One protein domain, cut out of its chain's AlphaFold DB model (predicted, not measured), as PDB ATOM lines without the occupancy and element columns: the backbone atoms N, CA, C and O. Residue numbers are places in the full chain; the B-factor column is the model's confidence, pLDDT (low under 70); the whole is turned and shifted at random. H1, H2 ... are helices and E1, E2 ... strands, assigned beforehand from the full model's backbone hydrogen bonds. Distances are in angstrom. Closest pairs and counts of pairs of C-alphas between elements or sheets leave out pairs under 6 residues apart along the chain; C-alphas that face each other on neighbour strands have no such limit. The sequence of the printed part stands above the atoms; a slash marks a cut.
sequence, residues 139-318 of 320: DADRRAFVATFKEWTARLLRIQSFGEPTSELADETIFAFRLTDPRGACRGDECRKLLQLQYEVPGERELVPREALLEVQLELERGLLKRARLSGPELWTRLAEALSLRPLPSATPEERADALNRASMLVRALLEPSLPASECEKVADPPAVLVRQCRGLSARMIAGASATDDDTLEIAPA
ATOM      1  N   ASP A 139     -28.823  39.429  17.307       97.38
ATOM      2  CA  ASP A 139     -27.805  38.575  16.692       97.38
ATOM      3  C   ASP A 139     -27.932  37.103  17.086       97.38
ATOM      4  O   ASP A 139     -27.827  36.228  16.222       97.38
ATOM      5  N   ALA A 140     -28.198  36.827  18.363       98.25
ATOM      6  CA  ALA A 140     -28.438  35.477  18.854       98.25
ATOM      7  C   ALA A 140     -29.661  34.847  18.171       98.25
ATOM      8  O   ALA A 140     -29.558  33.731  17.662       98.25
ATOM      9  N   ASP A 141     -30.764  35.589  18.062       98.19
ATOM     10  CA  ASP A 141     -32.009  35.126  17.444       98.19
ATOM     11  C   ASP A 141     -31.825  34.806  15.951       98.19
ATOM     12  O   ASP A 141     -32.226  33.740  15.472       98.19
ATOM     13  N   ARG A 142     -31.111  35.665  15.205       98.00
ATOM     14  CA  ARG A 142     -30.747  35.388  13.801       98.00
ATOM     15  C   ARG A 142     -29.924  34.111  13.662       98.00
ATOM     16  O   ARG A 142     -30.195  33.286  12.785       98.00
ATOM     17  N   ARG A 143     -28.902  33.938  14.508       98.12
ATOM     18  CA  ARG A 143     -28.065  32.728  14.496       98.12
ATOM     19  C   ARG A 143     -28.878  31.494  14.863       98.12
ATOM     20  O   ARG A 143     -28.654  30.455  14.246       98.12
ATOM     21  N   ALA A 144     -29.817  31.605  15.801       98.31
ATOM     22  CA  ALA A 144     -30.707  30.520  16.193       98.31
ATOM     23  C   ALA A 144     -31.606  30.076  15.030       98.31
ATOM     24  O   ALA A 144     -31.731  28.875  14.789       98.31
ATOM     25  N   PHE A 145     -32.149  31.012  14.243       98.44
ATOM     26  CA  PHE A 145     -32.898  30.672  13.030       98.44
ATOM     27  C   PHE A 145     -32.034  29.910  12.013       98.44
ATOM     28  O   PHE A 145     -32.392  28.805  11.596       98.44
ATOM     29  N   VAL A 146     -30.859  30.446  11.667       98.56
ATOM     30  CA  VAL A 146     -29.944  29.793  10.714       98.56
ATOM     31  C   VAL A 146     -29.483  28.425  11.231       98.56
ATOM     32  O   VAL A 146     -29.409  27.471  10.459       98.56
ATOM     33  N   ALA A 147     -29.180  28.301  12.525       98.56
ATOM     34  CA  ALA A 147     -28.800  27.036  13.149       98.56
ATOM     35  C   ALA A 147     -29.940  26.013  13.082       98.56
ATOM     36  O   ALA A 147     -29.715  24.887  12.643       98.56
ATOM     37  N   THR A 148     -31.170  26.423  13.399       98.56
ATOM     38  CA  THR A 148     -32.359  25.563  13.330       98.56
ATOM     39  C   THR A 148     -32.578  25.032  11.912       98.56
ATOM     40  O   THR A 148     -32.775  23.829  11.730       98.56
ATOM     41  N   PHE A 149     -32.465  25.892  10.894       98.75
ATOM     42  CA  PHE A 149     -32.545  25.479   9.490       98.75
ATOM     43  C   PHE A 149     -31.469  24.442   9.126       98.75
ATOM     44  O   PHE A 149     -31.773  23.409   8.522       98.75
ATOM     45  N   LYS A 150     -30.209  24.689   9.520       98.69
ATOM     46  CA  LYS A 150     -29.079  23.777   9.271       98.69
ATOM     47  C   LYS A 150     -29.283  22.421   9.944       98.69
ATOM     48  O   LYS A 150     -29.074  21.391   9.307       98.69
ATOM     49  N   GLU A 151     -29.693  22.418  11.209       98.31
ATOM     50  CA  GLU A 151     -29.924  21.196  11.976       98.31
ATOM     51  C   GLU A 151     -31.034  20.342  11.371       98.31
ATOM     52  O   GLU A 151     -30.844  19.141  11.180       98.31
ATOM     53  N   TRP A 152     -32.177  20.944  11.034       98.44
ATOM     54  CA  TRP A 152     -33.269  20.207  10.403       98.44
ATOM     55  C   TRP A 152     -32.878  19.688   9.028       98.44
ATOM     56  O   TRP A 152     -33.087  18.511   8.758       98.44
ATOM     57  N   THR A 153     -32.210  20.501   8.209       98.56
ATOM     58  CA  THR A 153     -31.665  20.047   6.922       98.56
ATOM     59  C   THR A 153     -30.752  18.829   7.099       98.56
ATOM     60  O   THR A 153     -30.920  17.826   6.407       98.56
ATOM     61  N   ALA A 154     -29.831  18.863   8.068       98.12
ATOM     62  CA  ALA A 154     -28.940  17.744   8.357       98.12
ATOM     63  C   ALA A 154     -29.693  16.488   8.832       98.12
ATOM     64  O   ALA A 154     -29.374  15.388   8.385       98.12
ATOM     65  N   ARG A 155     -30.710  16.636   9.696       97.94
ATOM     66  CA  ARG A 155     -31.573  15.526  10.143       97.94
ATOM     67  C   ARG A 155     -32.312  14.883   8.968       97.94
ATOM     68  O   ARG A 155     -32.323  13.659   8.866       97.94
ATOM     69  N   LEU A 156     -32.873  15.689   8.060       98.00
ATOM     70  CA  LEU A 156     -33.596  15.190   6.885       98.00
ATOM     71  C   LEU A 156     -32.669  14.472   5.891       98.00
ATOM     72  O   LEU A 156     -33.032  13.425   5.363       98.00
ATOM     73  N   LEU A 157     -31.453  14.979   5.678       97.69
ATOM     74  CA  LEU A 157     -30.459  14.348   4.796       97.69
ATOM     75  C   LEU A 157     -29.933  13.002   5.309       97.69
ATOM     76  O   LEU A 157     -29.381  12.230   4.529       97.69
ATOM     77  N   ARG A 158     -30.066  12.727   6.612       96.75
ATOM     78  CA  ARG A 158     -29.650  11.461   7.237       96.75
ATOM     79  C   ARG A 158     -30.740  10.391   7.226       96.75
ATOM     80  O   ARG A 158     -30.492   9.288   7.704       96.75
ATOM     81  N   ILE A 159     -31.932  10.693   6.711       97.06
ATOM     82  CA  ILE A 159     -33.010   9.710   6.609       97.06
ATOM     83  C   ILE A 159     -32.602   8.632   5.601       97.06
ATOM     84  O   ILE A 159     -32.424   8.909   4.417       97.06
ATOM     85  N   GLN A 160     -32.466   7.397   6.085       95.38
ATOM     86  CA  GLN A 160     -32.206   6.211   5.259       95.38
ATOM     87  C   GLN A 160     -33.440   5.304   5.141       95.38
ATOM     88  O   GLN A 160     -33.514   4.494   4.224       95.38
ATOM     89  N   SER A 161     -34.425   5.471   6.026       96.06
ATOM     90  CA  SER A 161     -35.643   4.660   6.140       96.06
ATOM     91  C   SER A 161     -36.816   5.203   5.311       96.06
ATOM     92  O   SER A 161     -37.966   5.212   5.742       96.06
ATOM     93  N   PHE A 162     -36.541   5.683   4.095       97.44
ATOM     94  CA  PHE A 162     -37.625   5.932   3.142       97.44
ATOM     95  C   PHE A 162     -38.260   4.601   2.720       97.44
ATOM     96  O   PHE A 162     -37.554   3.627   2.479       97.44
ATOM     97  N   GLY A 163     -39.587   4.570   2.620       97.31
ATOM     98  CA  GLY A 163     -40.362   3.347   2.409       97.31
ATOM     99  C   GLY A 163     -40.679   2.574   3.694       97.31
ATOM    100  O   GLY A 163     -41.397   1.585   3.621       97.31
ATOM    101  N   GLU A 164     -40.221   3.043   4.856       97.81
ATOM    102  CA  GLU A 164     -40.483   2.430   6.163       97.81
ATOM    103  C   GLU A 164     -41.405   3.316   7.023       97.81
ATOM    104  O   GLU A 164     -41.558   4.516   6.751       97.81
ATOM    105  N   PRO A 165     -42.038   2.778   8.082       97.19
ATOM    106  CA  PRO A 165     -42.800   3.584   9.030       97.19
ATOM    107  C   PRO A 165     -41.937   4.635   9.743       97.19
ATOM    108  O   PRO A 165     -40.749   4.441   9.986       97.19
ATOM    109  N   THR A 166     -42.550   5.732  10.202       95.69
ATOM    110  CA  THR A 166     -41.824   6.791  10.945       95.69
ATOM    111  C   THR A 166     -41.205   6.336  12.274       95.69
ATOM    112  O   THR A 166     -40.429   7.090  12.856       95.69
ATOM    113  N   SER A 167     -41.539   5.140  12.776       94.56
ATOM    114  CA  SER A 167     -40.860   4.520  13.923       94.56
ATOM    115  C   SER A 167     -39.432   4.074  13.611       94.56
ATOM    116  O   SER A 167     -38.633   4.013  14.533       94.56
ATOM    117  N   GLU A 168     -39.116   3.821  12.337       96.50
ATOM    118  CA  GLU A 168     -37.790   3.395  11.863       96.50
ATOM    119  C   GLU A 168     -36.890   4.585  11.484       96.50
ATOM    120  O   GLU A 168     -35.796   4.431  10.937       96.50
ATOM    121  N   LEU A 169     -37.354   5.817  11.710       94.50
ATOM    122  CA  LEU A 169     -36.506   6.998  11.598       94.50
ATOM    123  C   LEU A 169     -35.444   6.974  12.695       94.50
ATOM    124  O   LEU A 169     -35.734   6.607  13.827       94.50
ATOM    125  N   ALA A 170     -34.234   7.440  12.370       93.62
ATOM    126  CA  ALA A 170     -33.163   7.562  13.355       93.62
ATOM    127  C   ALA A 170     -33.645   8.319  14.604       93.62
ATOM    128  O   ALA A 170     -34.283   9.372  14.476       93.62
ATOM    129  N   ASP A 171     -33.286   7.806  15.784       92.25
ATOM    130  CA  ASP A 171     -33.683   8.329  17.097       92.25
ATOM    131  C   ASP A 171     -33.527   9.853  17.189       92.25
ATOM    132  O   ASP A 171     -34.453  10.558  17.589       92.25
ATOM    133  N   GLU A 172     -32.396  10.391  16.718       94.00
ATOM    134  CA  GLU A 172     -32.133  11.836  16.693       94.00
ATOM    135  C   GLU A 172     -33.207  12.632  15.931       94.00
ATOM    136  O   GLU A 172     -33.620  13.707  16.372       94.00
ATOM    137  N   THR A 173     -33.677  12.120  14.791       95.50
ATOM    138  CA  THR A 173     -34.670  12.790  13.941       95.50
ATOM    139  C   THR A 173     -36.073  12.632  14.517       95.50
ATOM    140  O   THR A 173     -36.797  13.623  14.643       95.50
ATOM    141  N   ILE A 174     -36.467  11.414  14.903       95.88
ATOM    142  CA  ILE A 174     -37.826  11.156  15.394       95.88
ATOM    143  C   ILE A 174     -38.068  11.759  16.782       95.88
ATOM    144  O   ILE A 174     -39.155  12.289  17.031       95.88
ATOM    145  N   PHE A 175     -37.064  11.775  17.666       96.19
ATOM    146  CA  PHE A 175     -37.171  12.425  18.974       96.19
ATOM    147  C   PHE A 175     -37.183  13.946  18.852       96.19
ATOM    148  O   PHE A 175     -38.042  14.583  19.468       96.19
ATOM    149  N   ALA A 176     -36.329  14.541  18.010       97.00
ATOM    150  CA  ALA A 176     -36.409  15.977  17.729       97.00
ATOM    151  C   ALA A 176     -37.787  16.357  17.158       97.00
ATOM    152  O   ALA A 176     -38.352  17.401  17.490       97.00
ATOM    153  N   PHE A 177     -38.378  15.485  16.337       97.56
ATOM    154  CA  PHE A 177     -39.703  15.711  15.773       97.56
ATOM    155  C   PHE A 177     -40.810  15.626  16.832       97.56
ATOM    156  O   PHE A 177     -41.579  16.578  16.981       97.56
ATOM    157  N   ARG A 178     -40.876  14.528  17.598       96.56
ATOM    158  CA  ARG A 178     -42.001  14.221  18.503       96.56
ATOM    159  C   ARG A 178     -41.882  14.811  19.908       96.56
ATOM    160  O   ARG A 178     -42.907  15.119  20.509       96.56
ATOM    161  N   LEU A 179     -40.669  14.917  20.450       95.88
ATOM    162  CA  LEU A 179     -40.450  15.180  21.879       95.88
ATOM    163  C   LEU A 179     -39.980  16.605  22.176       95.88
ATOM    164  O   LEU A 179     -40.261  17.113  23.255       95.88
ATOM    165  N   THR A 180     -39.283  17.255  21.241       96.12
ATOM    166  CA  THR A 180     -38.854  18.654  21.410       96.12
ATOM    167  C   THR A 180     -40.004  19.601  21.084       96.12
ATOM    168  O   THR A 180     -40.636  19.444  20.038       96.12
ATOM    169  N   ASP A 181     -40.270  20.590  21.935       95.50
ATOM    170  CA  ASP A 181     -41.302  21.592  21.664       95.50
ATOM    171  C   ASP A 181     -40.849  22.588  20.574       95.50
ATOM    172  O   ASP A 181     -39.662  22.912  20.495       95.50
ATOM    173  N   PRO A 182     -41.768  23.078  19.721       97.00
ATOM    174  CA  PRO A 182     -43.155  22.626  19.569       97.00
ATOM    175  C   PRO A 182     -43.222  21.221  18.954       97.00
ATOM    176  O   PRO A 182     -42.513  20.920  17.997       97.00
ATOM    177  N   ARG A 183     -44.060  20.330  19.492       97.44
ATOM    178  CA  ARG A 183     -44.109  18.919  19.060       97.44
ATOM    179  C   ARG A 183     -44.730  18.770  17.676       97.44
ATOM    180  O   ARG A 183     -45.713  19.434  17.358       97.44
ATOM    181  N   GLY A 184     -44.172  17.867  16.875       97.62
ATOM    182  CA  GLY A 184     -44.777  17.475  15.609       97.62
ATOM    183  C   GLY A 184     -46.047  16.649  15.822       97.62
ATOM    184  O   GLY A 184     -46.140  15.870  16.772       97.62
ATOM    185  N   ALA A 185     -47.013  16.802  14.922       97.19
ATOM    186  CA  ALA A 185     -48.277  16.077  14.928       97.19
ATOM    187  C   ALA A 185     -48.499  15.386  13.580       97.19
ATOM    188  O   ALA A 185     -48.146  15.929  12.537       97.19
ATOM    189  N   CYS A 186     -49.100  14.196  13.603       96.62
ATOM    190  CA  CYS A 186     -49.464  13.452  12.399       96.62
ATOM    191  C   CYS A 186     -50.984  13.430  12.220       96.62
ATOM    192  O   CYS A 186     -51.718  13.160  13.172       96.62
ATOM    193  N   ARG A 187     -51.455  13.687  10.998       96.81
ATOM    194  CA  ARG A 187     -52.859  13.592  10.600       96.81
ATOM    195  C   ARG A 187     -52.952  12.912   9.235       96.81
ATOM    196  O   ARG A 187     -52.624  13.510   8.218       96.81
ATOM    197  N   GLY A 188     -53.453  11.678   9.224       95.69
ATOM    198  CA  GLY A 188     -53.484  10.864   8.009       95.69
ATOM    199  C   GLY A 188     -52.067  10.577   7.514       95.69
ATOM    200  O   GLY A 188     -51.216  10.167   8.299       95.69
ATOM    201  N   ASP A 189     -51.831  10.840   6.235       97.62
ATOM    202  CA  ASP A 189     -50.557  10.608   5.551       97.62
ATOM    203  C   ASP A 189     -49.578  11.799   5.655       97.62
ATOM    204  O   ASP A 189     -48.606  11.893   4.914       97.62
ATOM    205  N   GLU A 190     -49.793  12.726   6.591       97.81
ATOM    206  CA  GLU A 190     -48.898  13.865   6.801       97.81
ATOM    207  C   GLU A 190     -48.535  14.028   8.275       97.81
ATOM    208  O   GLU A 190     -49.405  14.093   9.144       97.81
ATOM    209  N   CYS A 191     -47.243  14.174   8.559       98.25
ATOM    210  CA  CYS A 191     -46.741  14.630   9.846       98.25
ATOM    211  C   CYS A 191     -46.090  15.999   9.687       98.25
ATOM    212  O   CYS A 191     -45.225  16.174   8.836       98.25
ATOM    213  N   ARG A 192     -46.472  16.965  10.520       98.44
ATOM    214  CA  ARG A 192     -46.003  18.353  10.450       98.44
ATOM    215  C   ARG A 192     -45.482  18.816  11.800       98.44
ATOM    216  O   ARG A 192     -46.051  18.480  12.839       98.44
ATOM    217  N   LYS A 193     -44.421  19.614  11.788       98.31
ATOM    218  CA  LYS A 193     -43.890  20.331  12.950       98.31
ATOM    219  C   LYS A 193     -43.621  21.770  12.536       98.31
ATOM    220  O   LYS A 193     -42.761  22.006  11.695       98.31
ATOM    221  N   LEU A 194     -44.345  22.712  13.134       98.38
ATOM    222  CA  LEU A 194     -44.206  24.136  12.845       98.38
ATOM    223  C   LEU A 194     -43.265  24.788  13.855       98.38
ATOM    224  O   LEU A 194     -43.538  24.762  15.050       98.38
ATOM    225  N   LEU A 195     -42.186  25.391  13.375       98.38
ATOM    226  CA  LEU A 195     -41.231  26.154  14.168       98.38
ATOM    227  C   LEU A 195     -41.432  27.635  13.846       98.38
ATOM    228  O   LEU A 195     -41.316  28.038  12.690       98.38
ATOM    229  N   GLN A 196     -41.743  28.432  14.864       98.12
ATOM    230  CA  GLN A 196     -41.890  29.882  14.740       98.12
ATOM    231  C   GLN A 196     -40.656  30.541  15.340       98.12
ATOM    232  O   GLN A 196     -40.380  30.383  16.530       98.12
ATOM    233  N   LEU A 197     -39.883  31.229  14.506       98.06
ATOM    234  CA  LEU A 197     -38.607  31.819  14.894       98.06
ATOM    235  C   LEU A 197     -38.680  33.321  14.651       98.06
ATOM    236  O   LEU A 197     -38.777  33.773  13.510       98.06
ATOM    237  N   GLN A 198     -38.648  34.088  15.733       98.00
ATOM    238  CA  GLN A 198     -38.589  35.544  15.672       98.00
ATOM    239  C   GLN A 198     -37.130  35.986  15.669       98.00
ATOM    240  O   GLN A 198     -36.304  35.409  16.369       98.00
ATOM    241  N   TYR A 199     -36.809  36.989  14.862       97.81
ATOM    242  CA  TYR A 199     -35.491  37.612  14.838       97.81
ATOM    243  C   TYR A 199     -35.613  39.067  14.394       97.81
ATOM    244  O   TYR A 199     -36.619  39.468  13.812       97.81
ATOM    245  N   GLU A 200     -34.583  39.872  14.635       97.69
ATOM    246  CA  GLU A 200     -34.539  41.244  14.132       97.69
ATOM    247  C   GLU A 200     -33.378  41.435  13.149       97.69
ATOM    248  O   GLU A 200     -32.284  40.880  13.314       97.69
ATOM    249  N   VAL A 201     -33.601  42.260  12.126       96.19
ATOM    250  CA  VAL A 201     -32.596  42.616  11.116       96.19
ATOM    251  C   VAL A 201     -32.303  44.116  11.193       96.19
ATOM    252  O   VAL A 201     -33.244  44.899  11.326       96.19
ATOM    253  N   PRO A 202     -31.034  44.553  11.105       94.31
ATOM    254  CA  PRO A 202     -30.702  45.977  11.056       94.31
ATOM    255  C   PRO A 202     -31.332  46.688   9.849       94.31
ATOM    256  O   PRO A 202     -30.983  46.409   8.707       94.31
ATOM    257  N   GLY A 203     -32.260  47.613  10.097       93.25
ATOM    258  CA  GLY A 203     -32.746  48.581   9.112       93.25
ATOM    259  C   GLY A 203     -31.932  49.878   9.130       93.25
ATOM    260  O   GLY A 203     -30.900  49.971   9.789       93.25
ATOM    261  N   GLU A 204     -32.405  50.911   8.427       91.06
ATOM    262  CA  GLU A 204     -31.686  52.196   8.335       91.06
ATOM    263  C   GLU A 204     -31.548  52.921   9.682       91.06
ATOM    264  O   GLU A 204     -30.554  53.603   9.924       91.06
ATOM    265  N   ARG A 205     -32.562  52.819  10.548       91.56
ATOM    266  CA  ARG A 205     -32.623  53.551  11.829       91.56
ATOM    267  C   ARG A 205     -32.993  52.689  13.026       91.56
ATOM    268  O   ARG A 205     -32.817  53.120  14.161       91.56
ATOM    269  N   GLU A 206     -33.518  51.499  12.783       94.69
ATOM    270  CA  GLU A 206     -34.016  50.613  13.822       94.69
ATOM    271  C   GLU A 206     -33.857  49.152  13.420       94.69
ATOM    272  O   GLU A 206     -33.650  48.820  12.251       94.69
ATOM    273  N   LEU A 207     -33.950  48.280  14.414       95.94
ATOM    274  CA  LEU A 207     -34.063  46.850  14.200       95.94
ATOM    275  C   LEU A 207     -35.485  46.540  13.734       95.94
ATOM    276  O   LEU A 207     -36.453  46.930  14.386       95.94
ATOM    277  N   VAL A 208     -35.595  45.862  12.595       96.75
ATOM    278  CA  VAL A 208     -36.878  45.505  11.999       96.75
ATOM    279  C   VAL A 208     -37.217  44.068  12.400       96.75
ATOM    280  O   VAL A 208     -36.446  43.162  12.060       96.75
ATOM    281  N   PRO A 209     -38.343  43.833  13.096       97.31
ATOM    282  CA  PRO A 209     -38.739  42.492  13.495       97.31
ATOM    283  C   PRO A 209     -39.122  41.648  12.277       97.31
ATOM    284  O   PRO A 209     -39.667  42.137  11.276       97.31
ATOM    285  N   ARG A 210     -38.815  40.359  12.370       96.31
ATOM    286  CA  ARG A 210     -39.087  39.332  11.374       96.31
ATOM    287  C   ARG A 210     -39.563  38.063  12.055       96.31
ATOM    288  O   ARG A 210     -39.173  37.755  13.179       96.31
ATOM    289  N   GLU A 211     -40.379  37.324  11.325       96.94
ATOM    290  CA  GLU A 211     -40.834  35.997  11.700       96.94
ATOM    291  C   GLU A 211     -40.508  35.045  10.550       96.94
ATOM    292  O   GLU A 211     -40.847  35.308   9.394       96.94
ATOM    293  N   ALA A 212     -39.811  33.959  10.869       97.19
ATOM    294  CA  ALA A 212     -39.623  32.827   9.981       97.19
ATOM    295  C   ALA A 212     -40.491  31.671  10.477       97.19
ATOM    296  O   ALA A 212     -40.282  31.139  11.570       97.19
ATOM    297  N   LEU A 213     -41.455  31.285   9.646       97.75
ATOM    298  CA  LEU A 213     -42.233  30.069   9.822       97.75
ATOM    299  C   LEU A 213     -41.518  28.945   9.080       97.75
ATOM    300  O   LEU A 213     -41.341  29.014   7.868       97.75
ATOM    301  N   LEU A 214     -41.081  27.932   9.821       98.38
ATOM    302  CA  LEU A 214     -40.362  26.784   9.290       98.38
ATOM    303  C   LEU A 214     -41.155  25.514   9.607       98.38
ATOM    304  O   LEU A 214     -41.229  25.085  10.758       98.38
ATOM    305  N   GLU A 215     -41.764  24.915   8.593       98.62
ATOM    306  CA  GLU A 215     -42.511  23.668   8.697       98.62
ATOM    307  C   GLU A 215     -41.618  22.487   8.299       98.62
ATOM    308  O   GLU A 215     -41.114  22.398   7.180       98.62
ATOM    309  N   VAL A 216     -41.419  21.553   9.229       98.62
ATOM    310  CA  VAL A 216     -40.850  20.236   8.931       98.62
ATOM    311  C   VAL A 216     -42.010  19.303   8.621       98.62
ATOM    312  O   VAL A 216     -42.820  19.010   9.506       98.62
ATOM    313  N   GLN A 217     -42.081  18.810   7.390       98.56
ATOM    314  CA  GLN A 217     -43.135  17.907   6.940       98.56
ATOM    315  C   GLN A 217     -42.553  16.536   6.588       98.56
ATOM    316  O   GLN A 217     -41.573  16.433   5.853       98.56
ATOM    317  N   LEU A 218     -43.175  15.472   7.087       98.50
ATOM    318  CA  LEU A 218     -42.954  14.096   6.656       98.50
ATOM    319  C   LEU A 218     -44.231  13.631   5.952       98.50
ATOM    320  O   LEU A 218     -45.291  13.556   6.571       98.50
ATOM    321  N   GLU A 219     -44.132  13.368   4.657       98.44
ATOM    322  CA  GLU A 219     -45.226  12.863   3.831       98.44
ATOM    323  C   GLU A 219     -45.138  11.339   3.780       98.44
ATOM    324  O   GLU A 219     -44.084  10.769   3.474       98.44
ATOM    325  N   LEU A 220     -46.249  10.692   4.107       98.31
ATOM    326  CA  LEU A 220     -46.392   9.251   4.164       98.31
ATOM    327  C   LEU A 220     -47.254   8.770   2.994       98.31
ATOM    328  O   LEU A 220     -48.054   9.506   2.430       98.31
ATOM    329  N   GLU A 221     -47.110   7.506   2.636       97.69
ATOM    330  CA  GLU A 221     -48.041   6.805   1.767       97.69
ATOM    331  C   GLU A 221     -48.346   5.463   2.418       97.69
ATOM    332  O   GLU A 221     -47.456   4.627   2.582       97.69
ATOM    333  N   ARG A 222     -49.601   5.269   2.846       96.94
ATOM    334  CA  ARG A 222     -50.020   4.065   3.588       96.94
ATOM    335  C   ARG A 222     -49.183   3.851   4.858       96.94
ATOM    336  O   ARG A 222     -48.845   2.724   5.207       96.94
ATOM    337  N   GLY A 223     -48.839   4.946   5.539       96.38
ATOM    338  CA  GLY A 223     -48.021   4.935   6.756       96.38
ATOM    339  C   GLY A 223     -46.508   4.791   6.542       96.38
ATOM    340  O   GLY A 223     -45.771   4.831   7.528       96.38
ATOM    341  N   LEU A 224     -46.039   4.664   5.298       97.75
ATOM    342  CA  LEU A 224     -44.619   4.549   4.953       97.75
ATOM    343  C   LEU A 224     -44.060   5.902   4.513       97.75
ATOM    344  O   LEU A 224     -44.702   6.615   3.749       97.75
ATOM    345  N   LEU A 225     -42.866   6.265   4.975       98.19
ATOM    346  CA  LEU A 225     -42.257   7.555   4.674       98.19
ATOM    347  C   LEU A 225     -41.885   7.670   3.193       98.19
ATOM    348  O   LEU A 225     -40.980   6.990   2.715       98.19
ATOM    349  N   LYS A 226     -42.526   8.595   2.485       98.19
ATOM    350  CA  LYS A 226     -42.281   8.845   1.061       98.19
ATOM    351  C   LYS A 226     -41.316  10.000   0.833       98.19
ATOM    352  O   LYS A 226     -40.483   9.955  -0.072       98.19
ATOM    353  N   ARG A 227     -41.454  11.062   1.623       98.12
ATOM    354  CA  ARG A 227     -40.743  12.325   1.411       98.12
ATOM    355  C   ARG A 227     -40.639  13.109   2.709       98.12
ATOM    356  O   ARG A 227     -41.544  13.074   3.537       98.12
ATOM    357  N   ALA A 228     -39.556  13.858   2.853       98.56
ATOM    358  CA  ALA A 228     -39.409  14.857   3.895       98.56
ATOM    359  C   ALA A 228     -39.219  16.240   3.272       98.56
ATOM    360  O   ALA A 228     -38.559  16.384   2.242       98.56
ATOM    361  N   ARG A 229     -39.804  17.266   3.884       98.62
ATOM    362  CA  ARG A 229     -39.715  18.648   3.422       98.62
ATOM    363  C   ARG A 229     -39.400  19.573   4.580       98.62
ATOM    364  O   ARG A 229     -39.811  19.340   5.716       98.62
ATOM    365  N   LEU A 230     -38.684  20.630   4.245       98.56
ATOM    366  CA  LEU A 230     -38.517  21.806   5.071       98.56
ATOM    367  C   LEU A 230     -39.064  22.989   4.272       98.56
ATOM    368  O   LEU A 230     -38.475  23.349   3.252       98.56
ATOM    369  N   SER A 231     -40.202  23.530   4.686       98.50
ATOM    370  CA  SER A 231     -40.951  24.535   3.929       98.50
ATOM    371  C   SER A 231     -41.300  25.756   4.769       98.50
ATOM    372  O   SER A 231     -41.238  25.726   5.998       98.50
ATOM    373  N   GLY A 232     -41.648  26.848   4.101       97.75
ATOM    374  CA  GLY A 232     -42.232  28.012   4.748       97.75
ATOM    375  C   GLY A 232     -42.415  29.191   3.795       97.75
ATOM    376  O   GLY A 232     -41.745  29.252   2.755       97.75
ATOM    377  N   PRO A 233     -43.275  30.154   4.156       96.31
ATOM    378  CA  PRO A 233     -43.508  31.342   3.355       96.31
ATOM    379  C   PRO A 233     -42.231  32.177   3.290       96.31
ATOM    380  O   PRO A 233     -41.643  32.527   4.317       96.31
ATOM    381  N   GLU A 234     -41.793  32.479   2.069       95.62
ATOM    382  CA  GLU A 234     -40.571  33.245   1.800       95.62
ATOM    383  C   GLU A 234     -39.322  32.715   2.533       95.62
ATOM    384  O   GLU A 234     -38.427  33.496   2.881       95.62
ATOM    385  N   LEU A 235     -39.243  31.403   2.804       97.56
ATOM    386  CA  LEU A 235     -38.150  30.793   3.567       97.56
ATOM    387  C   LEU A 235     -36.773  31.202   3.026       97.56
ATOM    388  O   LEU A 235     -35.860  31.488   3.806       97.56
ATOM    389  N   TRP A 236     -36.616  31.292   1.703       97.75
ATOM    390  CA  TRP A 236     -35.350  31.684   1.086       97.75
ATOM    391  C   TRP A 236     -35.034  33.163   1.278       97.75
ATOM    392  O   TRP A 236     -33.881  33.504   1.556       97.75
ATOM    393  N   THR A 237     -36.042  34.032   1.222       96.75
ATOM    394  CA  THR A 237     -35.896  35.459   1.537       96.75
ATOM    395  C   THR A 237     -35.517  35.657   2.999       96.75
ATOM    396  O   THR A 237     -34.528  36.334   3.279       96.75
ATOM    397  N   ARG A 238     -36.227  35.012   3.935       97.44
ATOM    398  CA  ARG A 238     -35.954  35.112   5.379       97.44
ATOM    399  C   ARG A 238     -34.552  34.620   5.718       97.44
ATOM    400  O   ARG A 238     -33.807  35.290   6.436       97.44
ATOM    401  N   LEU A 239     -34.143  33.490   5.139       97.94
ATOM    402  CA  LEU A 239     -32.795  32.952   5.308       97.94
ATOM    403  C   LEU A 239     -31.730  33.912   4.758       97.94
ATOM    404  O   LEU A 239     -30.712  34.140   5.411       97.94
ATOM    405  N   ALA A 240     -31.970  34.528   3.599       97.62
ATOM    406  CA  ALA A 240     -31.063  35.520   3.032       97.62
ATOM    407  C   ALA A 240     -30.980  36.811   3.867       97.62
ATOM    408  O   ALA A 240     -29.879  37.341   4.030       97.62
ATOM    409  N   GLU A 241     -32.089  37.311   4.424       96.94
ATOM    410  CA  GLU A 241     -32.093  38.457   5.350       96.94
ATOM    411  C   GLU A 241     -31.236  38.157   6.590       96.94
ATOM    412  O   GLU A 241     -30.368  38.951   6.958       96.94
ATOM    413  N   ALA A 242     -31.432  36.982   7.200       97.62
ATOM    414  CA  ALA A 242     -30.696  36.562   8.391       97.62
ATOM    415  C   ALA A 242     -29.186  36.420   8.133       97.62
ATOM    416  O   ALA A 242     -28.380  36.743   9.005       97.62
ATOM    417  N   LEU A 243     -28.796  35.977   6.930       97.12
ATOM    418  CA  LEU A 243     -27.394  35.837   6.523       97.12
ATOM    419  C   LEU A 243     -26.738  37.166   6.117       97.12
ATOM    420  O   LEU A 243     -25.544  37.345   6.347       97.12
ATOM    421  N   SER A 244     -27.485  38.076   5.487       95.94
ATOM    422  CA  SER A 244     -26.945  39.323   4.919       95.94
ATOM    423  C   SER A 244     -27.088  40.545   5.824       95.94
ATOM    424  O   SER A 244     -26.518  41.588   5.513       95.94
ATOM    425  N   LEU A 245     -27.835  40.428   6.928       95.38
ATOM    426  CA  LEU A 245     -28.167  41.534   7.833       95.38
ATOM    427  C   LEU A 245     -28.881  42.701   7.130       95.38
ATOM    428  O   LEU A 245     -28.817  43.833   7.601       95.38
ATOM    429  N   ARG A 246     -29.567  42.427   6.013       94.75
ATOM    430  CA  ARG A 246     -30.319  43.417   5.236       94.75
ATOM    431  C   ARG A 246     -31.797  43.024   5.175       94.75
ATOM    432  O   ARG A 246     -32.087  41.908   4.746       94.75
ATOM    433  N   PRO A 247     -32.731  43.911   5.562       93.88
ATOM    434  CA  PRO A 247     -34.157  43.633   5.477       93.88
ATOM    435  C   PRO A 247     -34.641  43.701   4.023       93.88
ATOM    436  O   PRO A 247     -34.224  44.567   3.254       93.88
ATOM    437  N   LEU A 248     -35.569  42.812   3.683       92.56
ATOM    438  CA  LEU A 248     -36.248  42.672   2.396       92.56
ATOM    439  C   LEU A 248     -37.769  42.589   2.657       92.56
ATOM    440  O   LEU A 248     -38.342  41.501   2.661       92.56
ATOM    441  N   PRO A 249     -38.439  43.717   2.970       84.06
ATOM    442  CA  PRO A 249     -39.853  43.719   3.359       84.06
ATOM    443  C   PRO A 249     -40.812  43.365   2.212       84.06
ATOM    444  O   PRO A 249     -41.836  42.741   2.464       84.06
ATOM    445  N   SER A 250     -40.464  43.744   0.978       82.38
ATOM    446  CA  SER A 250     -41.223  43.458  -0.245       82.38
ATOM    447  C   SER A 250     -40.229  43.234  -1.378       82.38
ATOM    448  O   SER A 250     -39.993  44.138  -2.177       82.38
ATOM    449  N   ALA A 251     -39.574  42.073  -1.386       82.38
ATOM    450  CA  ALA A 251     -38.511  41.801  -2.347       82.38
ATOM    451  C   ALA A 251     -39.031  41.961  -3.785       82.38
ATOM    452  O   ALA A 251     -39.963  41.273  -4.210       82.38
ATOM    453  N   THR A 252     -38.408  42.867  -4.535       91.62
ATOM    454  CA  THR A 252     -38.537  42.912  -5.998       91.62
ATOM    455  C   THR A 252     -38.133  41.559  -6.609       91.62
ATOM    456  O   THR A 252     -37.425  40.783  -5.955       91.62
ATOM    457  N   PRO A 253     -38.546  41.223  -7.845       91.62
ATOM    458  CA  PRO A 253     -38.105  39.990  -8.503       91.62
ATOM    459  C   PRO A 253     -36.577  39.818  -8.500       91.62
ATOM    460  O   PRO A 253     -36.079  38.715  -8.270       91.62
ATOM    461  N   GLU A 254     -35.838  40.913  -8.675       93.12
ATOM    462  CA  GLU A 254     -34.379  40.963  -8.607       93.12
ATOM    463  C   GLU A 254     -33.867  40.652  -7.194       93.12
ATOM    464  O   GLU A 254     -33.006  39.790  -7.023       93.12
ATOM    465  N   GLU A 255     -34.429  41.285  -6.160       93.88
ATOM    466  CA  GLU A 255     -34.059  41.012  -4.765       93.88
ATOM    467  C   GLU A 255     -34.405  39.582  -4.336       93.88
ATOM    468  O   GLU A 255     -33.656  38.978  -3.562       93.88
ATOM    469  N   ARG A 256     -35.499  39.014  -4.859       93.69
ATOM    470  CA  ARG A 256     -35.868  37.612  -4.633       93.69
ATOM    471  C   ARG A 256     -34.869  36.670  -5.297       93.69
ATOM    472  O   ARG A 256     -34.442  35.712  -4.659       93.69
ATOM    473  N   ALA A 257     -34.468  36.934  -6.541       94.44
ATOM    474  CA  ALA A 257     -33.444  36.143  -7.225       94.44
ATOM    475  C   ALA A 257     -32.106  36.183  -6.465       94.44
ATOM    476  O   ALA A 257     -31.469  35.151  -6.243       94.44
ATOM    477  N   ASP A 258     -31.720  37.358  -5.979       95.62
ATOM    478  CA  ASP A 258     -30.546  37.551  -5.134       95.62
ATOM    479  C   ASP A 258     -30.637  36.797  -3.797       95.62
ATOM    480  O   ASP A 258     -29.659  36.190  -3.345       95.62
ATOM    481  N   ALA A 259     -31.806  36.818  -3.152       95.81
ATOM    482  CA  ALA A 259     -32.060  36.067  -1.929       95.81
ATOM    483  C   ALA A 259     -31.980  34.552  -2.163       95.81
ATOM    484  O   ALA A 259     -31.299  33.854  -1.409       95.81
ATOM    485  N   LEU A 260     -32.590  34.059  -3.246       96.38
ATOM    486  CA  LEU A 260     -32.505  32.663  -3.680       96.38
ATOM    487  C   LEU A 260     -31.054  32.239  -3.908       96.38
ATOM    488  O   LEU A 260     -30.637  31.198  -3.401       96.38
ATOM    489  N   ASN A 261     -30.260  33.060  -4.598       97.06
ATOM    490  CA  ASN A 261     -28.844  32.787  -4.827       97.06
ATOM    491  C   ASN A 261     -28.080  32.649  -3.501       97.06
ATOM    492  O   ASN A 261     -27.379  31.654  -3.301       97.06
ATOM    493  N   ARG A 262     -28.272  33.579  -2.555       97.44
ATOM    494  CA  ARG A 262     -27.631  33.532  -1.227       97.44
ATOM    495  C   ARG A 262     -28.058  32.313  -0.408       97.44
ATOM    496  O   ARG A 262     -27.201  31.616   0.135       97.44
ATOM    497  N   ALA A 263     -29.357  32.024  -0.348       98.12
ATOM    498  CA  ALA A 263     -29.876  30.838   0.326       98.12
ATOM    499  C   ALA A 263     -29.318  29.549  -0.306       98.12
ATOM    500  O   ALA A 263     -28.881  28.647   0.411       98.12
ATOM    501  N   SER A 264     -29.227  29.494  -1.640       98.25
ATOM    502  CA  SER A 264     -28.701  28.332  -2.361       98.25
ATOM    503  C   SER A 264     -27.236  28.044  -2.031       98.25
ATOM    504  O   SER A 264     -26.855  26.879  -1.984       98.25
ATOM    505  N   MET A 265     -26.415  29.062  -1.740       98.44
ATOM    506  CA  MET A 265     -25.025  28.856  -1.312       98.44
ATOM    507  C   MET A 265     -24.952  28.110   0.022       98.44
ATOM    508  O   MET A 265     -24.164  27.173   0.161       98.44
ATOM    509  N   LEU A 266     -25.801  28.481   0.988       98.50
ATOM    510  CA  LEU A 266     -25.896  27.772   2.262       98.50
ATOM    511  C   LEU A 266     -26.411  26.341   2.057       98.50
ATOM    512  O   LEU A 266     -25.824  25.404   2.594       98.50
ATOM    513  N   VAL A 267     -27.467  26.155   1.258       98.69
ATOM    514  CA  VAL A 267     -28.009  24.818   0.974       98.69
ATOM    515  C   VAL A 267     -26.964  23.945   0.279       98.69
ATOM    516  O   VAL A 267     -26.741  22.822   0.714       98.69
ATOM    517  N   ARG A 268     -26.243  24.452  -0.729       98.75
ATOM    518  CA  ARG A 268     -25.137  23.732  -1.386       98.75
ATOM    519  C   ARG A 268     -24.092  23.268  -0.372       98.75
ATOM    520  O   ARG A 268     -23.736  22.095  -0.390       98.75
ATOM    521  N   ALA A 269     -23.671  24.143   0.544       98.62
ATOM    522  CA  ALA A 269     -22.716  23.790   1.594       98.62
ATOM    523  C   ALA A 269     -23.246  22.709   2.556       98.62
ATOM    524  O   ALA A 269     -22.473  21.871   3.014       98.62
ATOM    525  N   LEU A 270     -24.551  22.701   2.850       98.56
ATOM    526  CA  LEU A 270     -25.187  21.670   3.679       98.56
ATOM    527  C   LEU A 270     -25.351  20.331   2.954       98.56
ATOM    528  O   LEU A 270     -25.278  19.285   3.594       98.56
ATOM    529  N   LEU A 271     -25.581  20.360   1.639       98.62
ATOM    530  CA  LEU A 271     -25.725  19.156   0.822       98.62
ATOM    531  C   LEU A 271     -24.378  18.494   0.521       98.62
ATOM    532  O   LEU A 271     -24.339  17.273   0.420       98.62
ATOM    533  N   GLU A 272     -23.292  19.262   0.407       98.56
ATOM    534  CA  GLU A 272     -21.983  18.780  -0.060       98.56
ATOM    535  C   GLU A 272     -21.468  17.502   0.640       98.56
ATOM    536  O   GLU A 272     -21.007  16.604  -0.065       98.56
ATOM    537  N   PRO A 273     -21.586  17.329   1.976       98.25
ATOM    538  CA  PRO A 273     -21.103  16.117   2.644       98.25
ATOM    539  C   PRO A 273     -21.845  14.832   2.240       98.25
ATOM    540  O   PRO A 273     -21.242  13.759   2.207       98.25
ATOM    541  N   SER A 274     -23.145  14.925   1.941       97.75
ATOM    542  CA  SER A 274     -23.996  13.762   1.630       97.75
ATOM    543  C   SER A 274     -24.235  13.588   0.128       97.75
ATOM    544  O   SER A 274     -24.329  12.461  -0.363       97.75
ATOM    545  N   LEU A 275     -24.327  14.703  -0.598       98.19
ATOM    546  CA  LEU A 275     -24.670  14.815  -2.014       98.19
ATOM    547  C   LEU A 275     -23.692  15.784  -2.718       98.19
ATOM    548  O   LEU A 275     -24.094  16.892  -3.098       98.19
ATOM    549  N   PRO A 276     -22.414  15.388  -2.884       98.50
ATOM    550  CA  PRO A 276     -21.365  16.258  -3.410       98.50
ATOM    551  C   PRO A 276     -21.648  16.721  -4.837       98.50
ATOM    552  O   PRO A 276     -22.210  15.986  -5.659       98.50
ATOM    553  N   ALA A 277     -21.224  17.942  -5.159       98.50
ATOM    554  CA  ALA A 277     -21.555  18.565  -6.432       98.50
ATOM    555  C   ALA A 277     -21.068  17.776  -7.643       98.50
ATOM    556  O   ALA A 277     -21.818  17.559  -8.594       98.50
ATOM    557  N   SER A 278     -19.827  17.304  -7.561       98.38
ATOM    558  CA  SER A 278     -19.118  16.599  -8.628       98.38
ATOM    559  C   SER A 278     -19.826  15.336  -9.117       98.38
ATOM    560  O   SER A 278     -19.643  14.944 -10.265       98.38
ATOM    561  N   GLU A 279     -20.622  14.693  -8.261       98.31
ATOM    562  CA  GLU A 279     -21.327  13.444  -8.581       98.31
ATOM    563  C   GLU A 279     -22.836  13.651  -8.739       98.31
ATOM    564  O   GLU A 279     -23.493  12.967  -9.529       98.31
ATOM    565  N   CYS A 280     -23.399  14.571  -7.955       98.44
ATOM    566  CA  CYS A 280     -24.829  14.616  -7.692       98.44
ATOM    567  C   CYS A 280     -25.530  15.812  -8.342       98.44
ATOM    568  O   CYS A 280     -26.757  15.804  -8.375       98.44
ATOM    569  N   GLU A 281     -24.822  16.834  -8.854       98.50
ATOM    570  CA  GLU A 281     -25.468  17.959  -9.554       98.50
ATOM    571  C   GLU A 281     -26.304  17.470 -10.739       98.50
ATOM    572  O   GLU A 281     -25.838  16.694 -11.579       98.50
ATOM    573  N   LYS A 282     -27.547  17.941 -10.805       98.25
ATOM    574  CA  LYS A 282     -28.414  17.810 -11.975       98.25
ATOM    575  C   LYS A 282     -28.828  19.197 -12.439       98.25
ATOM    576  O   LYS A 282     -28.797  20.153 -11.666       98.25
ATOM    577  N   VAL A 283     -29.223  19.289 -13.706       97.88
ATOM    578  CA  VAL A 283     -29.853  20.502 -14.232       97.88
ATOM    579  C   VAL A 283     -31.144  20.732 -13.448       97.88
ATOM    580  O   VAL A 283     -31.940  19.808 -13.278       97.88
ATOM    581  N   ALA A 284     -31.298  21.934 -12.900       97.69
ATOM    582  CA  ALA A 284     -32.494  22.325 -12.178       97.69
ATOM    583  C   ALA A 284     -33.487  22.953 -13.160       97.69
ATOM    584  O   ALA A 284     -33.154  23.926 -13.832       97.69
ATOM    585  N   ASP A 285     -34.695  22.397 -13.218       96.06
ATOM    586  CA  ASP A 285     -35.793  22.948 -14.008       96.06
ATOM    587  C   ASP A 285     -36.730  23.765 -13.102       96.06
ATOM    588  O   ASP A 285     -37.100  23.277 -12.024       96.06
ATOM    589  N   PRO A 286     -37.157  24.979 -13.508       95.25
ATOM    590  CA  PRO A 286     -38.080  25.791 -12.725       95.25
ATOM    591  C   PRO A 286     -39.353  25.018 -12.330       95.25
ATOM    592  O   PRO A 286     -39.910  24.293 -13.157       95.25
ATOM    593  N   PRO A 287     -39.837  25.163 -11.080       96.50
ATOM    594  CA  PRO A 287     -39.406  26.132 -10.062       96.50
ATOM    595  C   PRO A 287     -38.217  25.684  -9.185       96.50
ATOM    596  O   PRO A 287     -37.902  26.342  -8.190       96.50
ATOM    597  N   ALA A 288     -37.556  24.564  -9.498       98.00
ATOM    598  CA  ALA A 288     -36.373  24.139  -8.756       98.00
ATOM    599  C   ALA A 288     -35.167  25.032  -9.092       98.00
ATOM    600  O   ALA A 288     -34.866  25.286 -10.255       98.00
ATOM    601  N   VAL A 289     -34.460  25.474  -8.054       97.81
ATOM    602  CA  VAL A 289     -33.260  26.324  -8.146       97.81
ATOM    603  C   VAL A 289     -31.982  25.502  -7.955       97.81
ATOM    604  O   VAL A 289     -30.919  25.839  -8.473       97.81
ATOM    605  N   LEU A 290     -32.078  24.391  -7.223       98.56
ATOM    606  CA  LEU A 290     -30.981  23.456  -6.993       98.56
ATOM    607  C   LEU A 290     -31.529  22.033  -6.958       98.56
ATOM    608  O   LEU A 290     -32.498  21.762  -6.249       98.56
ATOM    609  N   VAL A 291     -30.869  21.124  -7.676       98.62
ATOM    610  CA  VAL A 291     -31.160  19.689  -7.642       98.62
ATOM    611  C   VAL A 291     -29.858  18.915  -7.438       98.62
ATOM    612  O   VAL A 291     -28.903  19.049  -8.209       98.62
ATOM    613  N   ARG A 292     -29.824  18.085  -6.393       98.56
ATOM    614  CA  ARG A 292     -28.784  17.076  -6.165       98.56
ATOM    615  C   ARG A 292     -29.432  15.696  -6.152       98.56
ATOM    616  O   ARG A 292     -30.336  15.467  -5.360       98.56
ATOM    617  N   GLN A 293     -28.972  14.773  -6.990       98.31
ATOM    618  CA  GLN A 293     -29.524  13.421  -7.060       98.31
ATOM    619  C   GLN A 293     -28.435  12.388  -7.358       98.31
ATOM    620  O   GLN A 293     -27.849  12.369  -8.443       98.31
ATOM    621  N   CYS A 294     -28.187  11.508  -6.395       97.75
ATOM    622  CA  CYS A 294     -27.230  10.405  -6.468       97.75
ATOM    623  C   CYS A 294     -27.453   9.474  -5.265       97.75
ATOM    624  O   CYS A 294     -28.200   9.808  -4.350       97.75
ATOM    625  N   ARG A 295     -26.806   8.301  -5.243       96.00
ATOM    626  CA  ARG A 295     -26.783   7.409  -4.061       96.00
ATOM    627  C   ARG A 295     -28.176   7.058  -3.500       96.00
ATOM    628  O   ARG A 295     -28.343   6.883  -2.304       96.00
ATOM    629  N   GLY A 296     -29.182   6.973  -4.373       96.25
ATOM    630  CA  GLY A 296     -30.558   6.654  -3.980       96.25
ATOM    631  C   GLY A 296     -31.341   7.803  -3.335       96.25
ATOM    632  O   GLY A 296     -32.506   7.600  -3.021       96.25
ATOM    633  N   LEU A 297     -30.768   9.004  -3.210       97.94
ATOM    634  CA  LEU A 297     -31.397  10.177  -2.597       97.94
ATOM    635  C   LEU A 297     -31.482  11.349  -3.591       97.94
ATOM    636  O   LEU A 297     -30.638  11.512  -4.475       97.94
ATOM    637  N   SER A 298     -32.515  12.167  -3.442       98.31
ATOM    638  CA  SER A 298     -32.759  13.398  -4.185       98.31
ATOM    639  C   SER A 298     -33.013  14.535  -3.200       98.31
ATOM    640  O   SER A 298     -33.819  14.387  -2.283       98.31
ATOM    641  N   ALA A 299     -32.329  15.659  -3.395       98.62
ATOM    642  CA  ALA A 299     -32.547  16.906  -2.680       98.62
ATOM    643  C   ALA A 299     -32.871  18.020  -3.680       98.62
ATOM    644  O   ALA A 299     -32.118  18.243  -4.635       98.62
ATOM    645  N   ARG A 300     -33.982  18.726  -3.463       98.69
ATOM    646  CA  ARG A 300     -34.474  19.785  -4.351       98.69
ATOM    647  C   ARG A 300     -34.787  21.040  -3.550       98.69
ATOM    648  O   ARG A 300     -35.622  21.004  -2.655       98.69
ATOM    649  N   MET A 301     -34.143  22.149  -3.894       98.50
ATOM    650  CA  MET A 301     -34.517  23.481  -3.414       98.50
ATOM    651  C   MET A 301     -35.482  24.091  -4.427       98.50
ATOM    652  O   MET A 301     -35.117  24.288  -5.588       98.50
ATOM    653  N   ILE A 302     -36.707  24.361  -3.998       98.62
ATOM    654  CA  ILE A 302     -37.817  24.825  -4.828       98.62
ATOM    655  C   ILE A 302     -38.228  26.211  -4.336       98.62
ATOM    656  O   ILE A 302     -38.409  26.409  -3.133       98.62
ATOM    657  N   ALA A 303     -38.341  27.170  -5.254       97.81
ATOM    658  CA  ALA A 303     -38.857  28.499  -4.947       97.81
ATOM    659  C   ALA A 303     -40.385  28.527  -5.106       97.81
ATOM    660  O   ALA A 303     -40.913  27.982  -6.078       97.81
ATOM    661  N   GLY A 304     -41.085  29.191  -4.188       96.38
ATOM    662  CA  GLY A 304     -42.495  29.533  -4.366       96.38
ATOM    663  C   GLY A 304     -42.695  30.435  -5.593       96.38
ATOM    664  O   GLY A 304     -41.797  31.192  -5.972       96.38
ATOM    665  N   ALA A 305     -43.863  30.373  -6.237       91.62
ATOM    666  CA  ALA A 305     -44.144  31.215  -7.406       91.62
ATOM    667  C   ALA A 305     -44.391  32.685  -7.013       91.62
ATOM    668  O   ALA A 305     -44.081  33.604  -7.772       91.62
ATOM    669  N   SER A 306     -44.919  32.908  -5.812       87.75
ATOM    670  CA  SER A 306     -45.229  34.213  -5.232       87.75
ATOM    671  C   SER A 306     -44.687  34.338  -3.803       87.75
ATOM    672  O   SER A 306     -44.041  33.426  -3.289       87.75
ATOM    673  N   ALA A 307     -44.841  35.508  -3.177       79.12
ATOM    674  CA  ALA A 307     -44.425  35.735  -1.786       79.12
ATOM    675  C   ALA A 307     -45.302  34.974  -0.771       79.12
ATOM    676  O   ALA A 307     -44.910  34.791   0.373       79.12
ATOM    677  N   THR A 308     -46.490  34.529  -1.185       85.31
ATOM    678  CA  THR A 308     -47.403  33.750  -0.340       85.31
ATOM    679  C   THR A 308     -47.219  32.246  -0.489       85.31
ATOM    680  O   THR A 308     -47.767  31.499   0.314       85.31
ATOM    681  N   ASP A 309     -46.490  31.805  -1.516       93.88
ATOM    682  CA  ASP A 309     -46.214  30.389  -1.732       93.88
ATOM    683  C   ASP A 309     -45.004  29.947  -0.916       93.88
ATOM    684  O   ASP A 309     -44.027  30.688  -0.763       93.88
ATOM    685  N   ASP A 310     -45.050  28.704  -0.450       97.38
ATOM    686  CA  ASP A 310     -43.963  28.134   0.328       97.38
ATOM    687  C   ASP A 310     -42.731  27.863  -0.538       97.38
ATOM    688  O   ASP A 310     -42.756  27.160  -1.553       97.38
ATOM    689  N   ASP A 311     -41.608  28.367  -0.057       98.12
ATOM    690  CA  ASP A 311     -40.280  27.944  -0.457       98.12
ATOM    691  C   ASP A 311     -39.986  26.591   0.219       98.12
ATOM    692  O   ASP A 311     -40.286  26.411   1.399       98.12
ATOM    693  N   THR A 312     -39.434  25.612  -0.508       98.62
ATOM    694  CA  THR A 312     -39.333  24.219  -0.019       98.62
ATOM    695  C   THR A 312     -37.980  23.578  -0.313       98.62
ATOM    696  O   THR A 312     -37.536  23.549  -1.461       98.62
ATOM    697  N   LEU A 313     -37.330  23.006   0.704       98.75
ATOM    698  CA  LEU A 313     -36.264  22.016   0.542       98.75
ATOM    699  C   LEU A 313     -36.863  20.618   0.702       98.75
ATOM    700  O   LEU A 313     -37.259  20.215   1.792       98.75
ATOM    701  N   GLU A 314     -36.924  19.881  -0.396       98.62
ATOM    702  CA  GLU A 314     -37.475  18.531  -0.469       98.62
ATOM    703  C   GLU A 314     -36.349  17.494  -0.484       98.62
ATOM    704  O   GLU A 314     -35.433  17.602  -1.297       98.62
ATOM    705  N   ILE A 315     -36.456  16.475   0.372       98.50
ATOM    706  CA  ILE A 315     -35.586  15.298   0.419       98.50
ATOM    707  C   ILE A 315     -36.441  14.040   0.192       98.50
ATOM    708  O   ILE A 315     -37.421  13.807   0.904       98.50
ATOM    709  N   ALA A 316     -36.088  13.228  -0.802       98.19
ATOM    710  CA  ALA A 316     -36.836  12.026  -1.185       98.19
ATOM    711  C   ALA A 316     -35.920  10.956  -1.808       98.19
ATOM    712  O   ALA A 316     -34.802  11.279  -2.219       98.19
ATOM    713  N   PRO A 317     -36.376   9.701  -1.961       97.62
ATOM    714  CA  PRO A 317     -35.681   8.706  -2.772       97.62
ATOM    715  C   PRO A 317     -35.477   9.179  -4.217       97.62
ATOM    716  O   PRO A 317     -36.351   9.791  -4.826       97.62
ATOM    717  N   ALA A 318     -34.315   8.877  -4.799       95.06
ATOM    718  CA  ALA A 318     -33.990   9.230  -6.184       95.06
ATOM    719  C   ALA A 318     -34.801   8.439  -7.222       95.06
ATOM    720  O   ALA A 318     -34.885   8.863  -8.375       95.06
TER     721      ALA A 318
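Overview. This is residues 139 to 318 of the 320 residues of an uncharacterized protein of Myxococcales bacterium (UniProt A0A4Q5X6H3). One twisted sheet of seven strands forms a wall, with H1, H3 and H4 packed over one face and the other face bare. H1 and H4 run along the strands over different parts of the sheet, H3 crosses H4 nearly at a right angle, and the small helices H2 and H5 sit near opposite edges. The printed part has 180 residues with five named helices and seven named strands, in the order H1 H2 E1 E2 E3 E4 H3 H4 H5 E5 E6 E7. The sheet runs E1 E2 E3 E4 E7 E6 E5, antiparallel throughout, and the class is mixed, helices and strands. The whole is compact, with a radius of gyration of the C-alphas of 16.2 A and spans of 52 by 37 by 27 A.

Along the chain. Begin with the longest strand, E3, residues 207 to 221: from C-alpha 207 at (-34.063, 46.850, 14.200) it runs 44.2 A. Before it come E1, residues 185 to 187, and E2, residues 190 to 202, 37.2 A long; after it comes E4, residues 224 to 233, 26.9 A. Later find E5, residues 288 to 294, E6, residues 297 to 302, and E7, residues 310 to 317, 21.3 A long and ending at C-alpha 317 at (-35.681, 8.706, -2.772). H1, residues 139 to 157, starts at C-alpha 139 at (-27.805, 38.575, 16.692) and is 27.1 A long. H2 is residues 171 to 178, H3 235 to 244, H4 253 to 271, 26.0 A long, and H5 277 to 280.

Arrangement. E1 to E4 and E5 to E7 are two meanders, each strand the antiparallel neighbour of the one before. In the hairpin of E2 and E3, look at N 195 and O 214, 2.8 A apart; E4 and E7, one from each meander, are antiparallel neighbours, with N 230 and O 313 within hydrogen-bond range at 2.9 A. H3 and H4 on one face make two layers, helices over a sheet. H4 has a height over the sheet of 8.2 A and lies over E6 and E5. H1, on the same face as H4 at 7.8 A, lies over E3. H1 is the hub: its residues 142 to 146 touch H3, closest at the C-alphas of Arg 142 and Ala 242, 5.5 A. H3 and H4 touch about perpendicular, at 85 degrees, closest at C-alphas of Ala 240 and Ala 259, 5.1 A. H2 only grazes the sheet, with residues 176 to 178. H5 lies over none of the strands. Each O i to N i+4 pair is within hydrogen-bond range in H1, H2 and H3, and 14 of 15 in H4; H5 is too short for one.

Size, cuts and confidence. The C-alphas farthest apart, of Arg 205 and Arg 222, are 53.1 A apart. The printed part has no cut; the link from H1 to H2 is long, 13 residues. Mean pLDDT of the printed part is 96.6, and no printed residue is under 70.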